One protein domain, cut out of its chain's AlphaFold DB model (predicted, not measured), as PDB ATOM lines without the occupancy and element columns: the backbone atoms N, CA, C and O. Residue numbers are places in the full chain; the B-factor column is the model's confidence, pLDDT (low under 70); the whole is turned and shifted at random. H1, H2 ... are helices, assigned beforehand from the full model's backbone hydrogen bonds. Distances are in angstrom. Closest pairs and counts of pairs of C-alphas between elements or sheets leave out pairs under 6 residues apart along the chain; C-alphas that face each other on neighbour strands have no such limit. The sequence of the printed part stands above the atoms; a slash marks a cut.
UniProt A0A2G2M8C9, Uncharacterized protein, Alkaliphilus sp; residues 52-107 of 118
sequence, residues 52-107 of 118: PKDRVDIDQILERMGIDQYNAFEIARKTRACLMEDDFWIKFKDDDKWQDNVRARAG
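This is residues 52 to 107 of the 118 residues of an uncharacterized protein of Alkaliphilus sp (UniProt A0A2G2M8C9). This is a piece with little regular structure: three short helices, H1, H2 and H3 in chain order, with H1 toward one end and a wide loop, residues 80 to 101, that folds back to the last residue of H2, where H3 begins. The printed part has 56 residues, 20 of them in the named helices, with no named strand; its class is all helix. It is only just compact, close to loose, with a radius of gyration of the C-alphas of 11.7 A and spans of 31 by 22 by 15 A.

H1, residues 58 to 65, and H2, residues 72 to 79, are close but not clearly touching; their closest C-alphas, of Met 65 and Lys 78, are 7.6 A apart. They run the same way at a steep tilt of 45 degrees. H2 and H3, residues 102 to 105, are close but not clearly touching, with the closest C-alphas, of Thr 79 and Val 102, 5.4 A apart. H1 and H3 are apart. In H1 and H2 every O i to N i+4 pair is within hydrogen-bond range; H3 is too short for such a pair.

H1 begins at C-alpha 58 (4.612, 15.127, 51.220) and is 10.5 A long, H2 10.3 A. H3 ends at C-alpha 105 (2.073, 22.083, 32.769).

The farthest C-alphas, of Val 56 and Asp 94, are 35.2 A apart. The printed part has no cut. The link H2 to H3 is long, 22 residues; in it residues 86 to 96 have pLDDT under 70.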
ATOM      1  N   PRO A  52      -1.185  11.304  48.261       93.06
ATOM      2  CA  PRO A  52      -1.538  10.781  49.580       93.06
ATOM      3  C   PRO A  52      -0.859  11.545  50.721       93.06
ATOM      4  O   PRO A  52       0.308  11.934  50.616       93.06
ATOM      5  N   LYS A  53      -1.575  11.722  51.837       94.25
ATOM      6  CA  LYS A  53      -1.083  12.445  53.021       94.25
ATOM      7  C   LYS A  53       0.128  11.781  53.679       94.25
ATOM      8  O   LYS A  53       0.948  12.463  54.277       94.25
ATOM      9  N   ASP A  54       0.215  10.461  53.602       95.38
ATOM     10  CA  ASP A  54       1.251   9.625  54.211       95.38
ATOM     11  C   ASP A  54       2.458   9.388  53.291       95.38
ATOM     12  O   ASP A  54       3.377   8.639  53.632       95.38
ATOM     13  N   ARG A  55       2.489  10.041  52.124       95.94
ATOM     14  CA  ARG A  55       3.612   9.949  51.199       95.94
ATOM     15  C   ARG A  55       4.883  10.523  51.841       95.94
ATOM     16  O   ARG A  55       4.875  11.613  52.402       95.94
ATOM     17  N   VAL A  56       6.000   9.805  51.705       97.38
ATOM     18  CA  VAL A  56       7.282  10.120  52.371       97.38
ATOM     19  C   VAL A  56       7.821  11.533  52.098       97.38
ATOM     20  O   VAL A  56       8.485  12.117  52.947       97.38
ATOM     21  N   ASP A  57       7.545  12.090  50.921       96.56
ATOM     22  CA  ASP A  57       7.993  13.404  50.448       96.56
ATOM     23  C   ASP A  57       6.868  14.458  50.465       96.56
ATOM     24  O   ASP A  57       6.982  15.481  49.785       96.56
ATOM     25  N   ILE A  58       5.787  14.242  51.231       96.94
ATOM     26  CA  ILE A  58       4.612  15.127  51.220       96.94
ATOM     27  C   ILE A  58       4.958  16.582  51.550       96.94
ATOM     28  O   ILE A  58       4.542  17.474  50.815       96.94
ATOM     29  N   ASP A  59       5.783  16.836  52.568       96.75
ATOM     30  CA  ASP A  59       6.138  18.201  52.982       96.75
ATOM     31  C   ASP A  59       6.846  18.973  51.857       96.75
ATOM     32  O   ASP A  59       6.532  20.132  51.589       96.75
ATOM     33  N   GLN A  60       7.736  18.305  51.116       97.44
ATOM     34  CA  GLN A  60       8.449  18.899  49.979       97.44
ATOM     35  C   GLN A  60       7.508  19.181  48.803       97.44
ATOM     36  O   GLN A  60       7.688  20.151  48.064       97.44
ATOM     37  N   ILE A  61       6.506  18.322  48.594       95.50
ATOM     38  CA  ILE A  61       5.487  18.526  47.563       95.50
ATOM     39  C   ILE A  61       4.620  19.736  47.922       95.50
ATOM     40  O   ILE A  61       4.406  20.593  47.064       95.50
ATOM     41  N   LEU A  62       4.170  19.839  49.175       96.44
ATOM     42  CA  LEU A  62       3.360  20.958  49.658       96.44
ATOM     43  C   LEU A  62       4.119  22.290  49.571       96.44
ATOM     44  O   LEU A  62       3.581  23.255  49.024       96.44
ATOM     45  N   GLU A  63       5.394  22.319  49.973       96.62
ATOM     46  CA  GLU A  63       6.266  23.494  49.845       96.62
ATOM     47  C   GLU A  63       6.363  23.967  48.385       96.62
ATOM     48  O   GLU A  63       6.126  25.138  48.081       96.62
ATOM     49  N   ARG A  64       6.615  23.047  47.442       94.69
ATOM     50  CA  ARG A  64       6.678  23.367  46.002       94.69
ATOM     51  C   ARG A  64       5.348  23.849  45.435       94.69
ATOM     52  O   ARG A  64       5.327  24.589  44.453       94.69
ATOM     53  N   MET A  65       4.238  23.411  46.021       93.25
ATOM     54  CA  MET A  65       2.907  23.884  45.664       93.25
ATOM     55  C   MET A  65       2.562  25.218  46.330       93.25
ATOM     56  O   MET A  65       1.568  25.826  45.929       93.25
ATOM     57  N   GLY A  66       3.342  25.688  47.309       95.94
ATOM     58  CA  GLY A  66       3.010  26.835  48.151       95.94
ATOM     59  C   GLY A  66       1.748  26.573  48.970       95.94
ATOM     60  O   GLY A  66       0.789  27.339  48.860       95.94
ATOM     61  N   ILE A  67       1.703  25.425  49.648       95.19
ATOM     62  CA  ILE A  67       0.637  24.996  50.557       95.19
ATOM     63  C   ILE A  67       1.292  24.718  51.915       95.19
ATOM     64  O   ILE A  67       2.209  23.908  51.991       95.19
ATOM     65  N   ASP A  68       0.814  25.360  52.980       92.19
ATOM     66  CA  ASP A  68       1.462  25.278  54.300       92.19
ATOM     67  C   ASP A  68       1.115  23.991  55.065       92.19
ATOM     68  O   ASP A  68       1.907  23.496  55.863       92.19
ATOM     69  N   GLN A  69      -0.090  23.453  54.856       93.38
ATOM     70  CA  GLN A  69      -0.579  22.247  55.523       93.38
ATOM     71  C   GLN A  69      -1.364  21.377  54.551       93.38
ATOM     72  O   GLN A  69      -2.064  21.883  53.675       93.38
ATOM     73  N   TYR A  70      -1.296  20.057  54.737       94.00
ATOM     74  CA  TYR A  70      -2.016  19.120  53.880       94.00
ATOM     75  C   TYR A  70      -3.521  19.420  53.863       94.00
ATOM     76  O   TYR A  70      -4.212  19.279  54.874       94.00
ATOM     77  N   ASN A  71      -4.033  19.770  52.684       88.38
ATOM     78  CA  ASN A  71      -5.450  19.986  52.429       88.38
ATOM     79  C   ASN A  71      -5.801  19.448  51.037       88.38
ATOM     80  O   ASN A  71      -5.417  20.034  50.023       88.38
ATOM     81  N   ALA A  72      -6.556  18.348  50.989       83.62
ATOM     82  CA  ALA A  72      -6.918  17.682  49.740       83.62
ATOM     83  C   ALA A  72      -7.628  18.628  48.755       83.62
ATOM     84  O   ALA A  72      -7.290  18.660  47.576       83.62
ATOM     85  N   PHE A  73      -8.536  19.487  49.219       81.12
ATOM     86  CA  PHE A  73      -9.248  20.429  48.349       81.12
ATOM     87  C   PHE A  73      -8.358  21.544  47.799       81.12
ATOM     88  O   PHE A  73      -8.577  22.032  46.689       81.12
ATOM     89  N   GLU A  74      -7.357  21.991  48.551       87.75
ATOM     90  CA  GLU A  74      -6.389  22.966  48.049       87.75
ATOM     91  C   GLU A  74      -5.453  22.349  47.009       87.75
ATOM     92  O   GLU A  74      -5.260  22.925  45.935       87.75
ATOM     93  N   ILE A  75      -4.959  21.139  47.274       90.75
ATOM     94  CA  ILE A  75      -4.147  20.372  46.325       90.75
ATOM     95  C   ILE A  75      -4.956  20.101  45.049       90.75
ATOM     96  O   ILE A  75      -4.479  20.358  43.943       90.75
ATOM     97  N   ALA A  76      -6.210  19.664  45.183       81.81
ATOM     98  CA  ALA A  76      -7.121  19.439  44.067       81.81
ATOM     99  C   ALA A  76      -7.363  20.721  43.261       81.81
ATOM    100  O   ALA A  76      -7.317  20.687  42.035       81.81
ATOM    101  N   ARG A  77      -7.527  21.882  43.908       80.00
ATOM    102  CA  ARG A  77      -7.636  23.173  43.208       80.00
ATOM    103  C   ARG A  77      -6.375  23.520  42.424       80.00
ATOM    104  O   ARG A  77      -6.478  23.906  41.262       80.00
ATOM    105  N   LYS A  78      -5.189  23.343  43.014       87.31
ATOM    106  CA  LYS A  78      -3.913  23.634  42.335       87.31
ATOM    107  C   LYS A  78      -3.583  22.648  41.220       87.31
ATOM    108  O   LYS A  78      -2.812  22.992  40.326       87.31
ATOM    109  N   THR A  79      -4.124  21.434  41.261       85.56
ATOM    110  CA  THR A  79      -3.891  20.388  40.246       85.56
ATOM    111  C   THR A  79      -5.022  20.250  39.241       85.56
ATOM    112  O   THR A  79      -4.849  19.603  38.209       85.56
ATOM    113  N   ARG A  80      -6.157  20.887  39.531       79.81
ATOM    114  CA  ARG A  80      -7.447  20.669  38.880       79.81
ATOM    115  C   ARG A  80      -7.986  19.240  39.024       79.81
ATOM    116  O   ARG A  80      -8.729  18.792  38.151       79.81
ATOM    117  N   ALA A  81      -7.595  18.548  40.100       76.56
ATOM    118  CA  ALA A  81      -7.904  17.140  40.376       76.56
ATOM    119  C   ALA A  81      -7.632  16.226  39.165       76.56
ATOM    120  O   ALA A  81      -8.415  15.334  38.851       76.56
ATOM    121  N   CYS A  82      -6.555  16.527  38.439       79.19
ATOM    122  CA  CYS A  82      -6.182  15.873  37.196       79.19
ATOM    123  C   CYS A  82      -4.931  15.029  37.448       79.19
ATOM    124  O   CYS A  82      -3.917  15.553  37.907       79.19
ATOM    125  N   LEU A  83      -5.006  13.737  37.159       81.81
ATOM    126  CA  LEU A  83      -3.888  12.799  37.170       81.81
ATOM    127  C   LEU A  83      -3.184  12.794  35.811       81.81
ATOM    128  O   LEU A  83      -3.694  13.317  34.821       81.81
ATOM    129  N   MET A  84      -1.996  12.199  35.732       80.44
ATOM    130  CA  MET A  84      -1.216  12.179  34.487       80.44
ATOM    131  C   MET A  84      -1.864  11.310  33.402       80.44
ATOM    132  O   MET A  84      -1.705  11.565  32.202       80.44
ATOM    133  N   GLU A  85      -2.633  10.322  33.840       73.81
ATOM    134  CA  GLU A  85      -3.388   9.364  33.047       73.81
ATOM    135  C   GLU A  85      -4.781   9.892  32.672       73.81
ATOM    136  O   GLU A  85      -5.424   9.342  31.780       73.81
ATOM    137  N   ASP A  86      -5.248  10.970  33.312       67.19
ATOM    138  CA  ASP A  86      -6.622  11.442  33.159       67.19
ATOM    139  C   ASP A  86      -6.848  12.232  31.884       67.19
ATOM    140  O   ASP A  86      -6.320  13.328  31.712       67.19
ATOM    141  N   ASP A  87      -7.784  11.791  31.054       62.72
ATOM    142  CA  ASP A  87      -8.277  12.580  29.920       62.72
ATOM    143  C   ASP A  87      -9.310  13.663  30.307       62.72
ATOM    144  O   ASP A  87      -9.946  14.259  29.434       62.72
ATOM    145  N   PHE A  88      -9.472  13.951  31.604       62.50
ATOM    146  CA  PHE A  88     -10.380  14.970  32.138       62.50
ATOM    147  C   PHE A  88      -9.767  15.753  33.313       62.50
ATOM    148  O   PHE A  88      -8.732  15.385  33.861       62.50
ATOM    149  N   TRP A  89     -10.388  16.883  33.663       66.25
ATOM    150  CA  TRP A  89      -9.966  17.784  34.743       66.25
ATOM    151  C   TRP A  89     -11.154  18.639  35.215       66.25
ATOM    152  O   TRP A  89     -12.133  18.784  34.478       66.25
ATOM    153  N   ILE A  90     -11.072  19.217  36.418       64.25
ATOM    154  CA  ILE A  90     -12.132  20.076  36.971       64.25
ATOM    155  C   ILE A  90     -11.853  21.556  36.707       64.25
ATOM    156  O   ILE A  90     -10.789  22.079  37.047       64.25
ATOM    157  N   LYS A  91     -12.876  22.259  36.219       64.69
ATOM    158  CA  LYS A  91     -12.972  23.715  36.317       64.69
ATOM    159  C   LYS A  91     -13.605  24.119  37.643       64.69
ATOM    160  O   LYS A  91     -14.693  23.667  37.974       64.69
ATOM    161  N   PHE A  92     -12.930  24.987  38.376       62.38
ATOM    162  CA  PHE A  92     -13.465  25.644  39.567       62.38
ATOM    163  C   PHE A  92     -14.075  27.013  39.235       62.38
ATOM    164  O   PHE A  92     -14.838  27.551  40.034       62.38
ATOM    165  N   LYS A  93     -13.731  27.574  38.069       62.06
ATOM    166  CA  LYS A  93     -14.271  28.807  37.495       62.06
ATOM    167  C   LYS A  93     -14.486  28.635  35.993       62.06
ATOM    168  O   LYS A  93     -13.780  27.860  35.345       62.06
ATOM    169  N   ASP A  94     -15.415  29.394  35.425       59.94
ATOM    170  CA  ASP A  94     -15.755  29.312  33.998       59.94
ATOM    171  C   ASP A  94     -14.564  29.618  33.075       59.94
ATOM    172  O   ASP A  94     -14.409  29.012  32.008       59.94
ATOM    173  N   ASP A  95     -13.698  30.533  33.510       68.88
ATOM    174  CA  ASP A  95     -12.529  31.014  32.780       68.88
ATOM    175  C   ASP A  95     -11.300  30.105  32.890       68.88
ATOM    176  O   ASP A  95     -10.324  30.337  32.172       68.88
ATOM    177  N   ASP A  96     -11.360  29.050  33.710       61.53
ATOM    178  CA  ASP A  96     -10.301  28.051  33.799       61.53
ATOM    179  C   ASP A  96     -10.071  27.388  32.429       61.53
ATOM    180  O   ASP A  96     -11.009  27.046  31.691       61.53
ATOM    181  N   LYS A  97      -8.806  27.139  32.092       76.06
ATOM    182  CA  LYS A  97      -8.369  26.577  30.807       76.06
ATOM    183  C   LYS A  97      -7.564  25.298  31.005       76.06
ATOM    184  O   LYS A  97      -7.013  25.047  32.070       76.06
ATOM    185  N   TRP A  98      -7.441  24.502  29.940       75.06
ATOM    186  CA  TRP A  98      -6.613  23.284  29.932       75.06
ATOM    187  C   TRP A  98      -5.206  23.538  30.493       75.06
ATOM    188  O   TRP A  98      -4.686  22.736  31.257       75.06
ATOM    189  N   GLN A  99      -4.619  24.686  30.157       83.31
ATOM    190  CA  GLN A  99      -3.293  25.118  30.592       83.31
ATOM    191  C   GLN A  99      -3.132  25.191  32.120       83.31
ATOM    192  O   GLN A  99      -2.002  25.160  32.605       83.31
ATOM    193  N   ASP A 100      -4.233  25.240  32.870       78.12
ATOM    194  CA  ASP A 100      -4.219  25.382  34.322       78.12
ATOM    195  C   ASP A 100      -4.075  24.042  35.063       78.12
ATOM    196  O   ASP A 100      -3.866  24.038  36.278       78.12
ATOM    197  N   ASN A 101      -4.190  22.897  34.378       81.19
ATOM    198  CA  ASN A 101      -4.024  21.582  35.004       81.19
ATOM    199  C   ASN A 101      -2.566  21.077  34.972       81.19
ATOM    200  O   ASN A 101      -1.689  21.628  34.301       81.19
ATOM    201  N   VAL A 102      -2.268  20.039  35.761       83.25
ATOM    202  CA  VAL A 102      -0.903  19.478  35.861       83.25
ATOM    203  C   VAL A 102      -0.406  18.820  34.575       83.25
ATOM    204  O   VAL A 102       0.770  18.979  34.258       83.25
ATOM    205  N   ARG A 103      -1.268  18.147  33.799       84.50
ATOM    206  CA  ARG A 103      -0.871  17.505  32.534       84.50
ATOM    207  C   ARG A 103      -0.374  18.542  31.536       84.50
ATOM    208  O   ARG A 103       0.696  18.382  30.951       84.50
ATOM    209  N   ALA A 104      -1.117  19.635  31.386       83.75
ATOM    210  CA  ALA A 104      -0.739  20.727  30.501       83.75
ATOM    211  C   ALA A 104       0.600  21.354  30.913       83.75
ATOM    212  O   ALA A 104       1.469  21.564  30.067       83.75
ATOM    213  N   ARG A 105       0.800  21.583  32.220       86.38
ATOM    214  CA  ARG A 105       2.073  22.083  32.769       86.38
ATOM    215  C   ARG A 105       3.239  21.117  32.567       86.38
ATOM    216  O   ARG A 105       4.365  21.565  32.391       86.38
ATOM    217  N   ALA A 106       2.969  19.815  32.537       87.81
ATOM    218  CA  ALA A 106       3.946  18.780  32.210       87.81
ATOM    219  C   ALA A 106       4.199  18.623  30.693       87.81
ATOM    220  O   ALA A 106       4.925  17.723  30.281       87.81
ATOM    221  N   GLY A 107       3.613  19.481  29.849       86.69
ATOM    222  CA  GLY A 107       3.831  19.484  28.399       86.69
ATOM    223  C   GLY A 107       2.923  18.533  27.617       86.69
ATOM    224  O   GLY A 107       3.094  18.386  26.404       86.69
TER     225      GLY A 107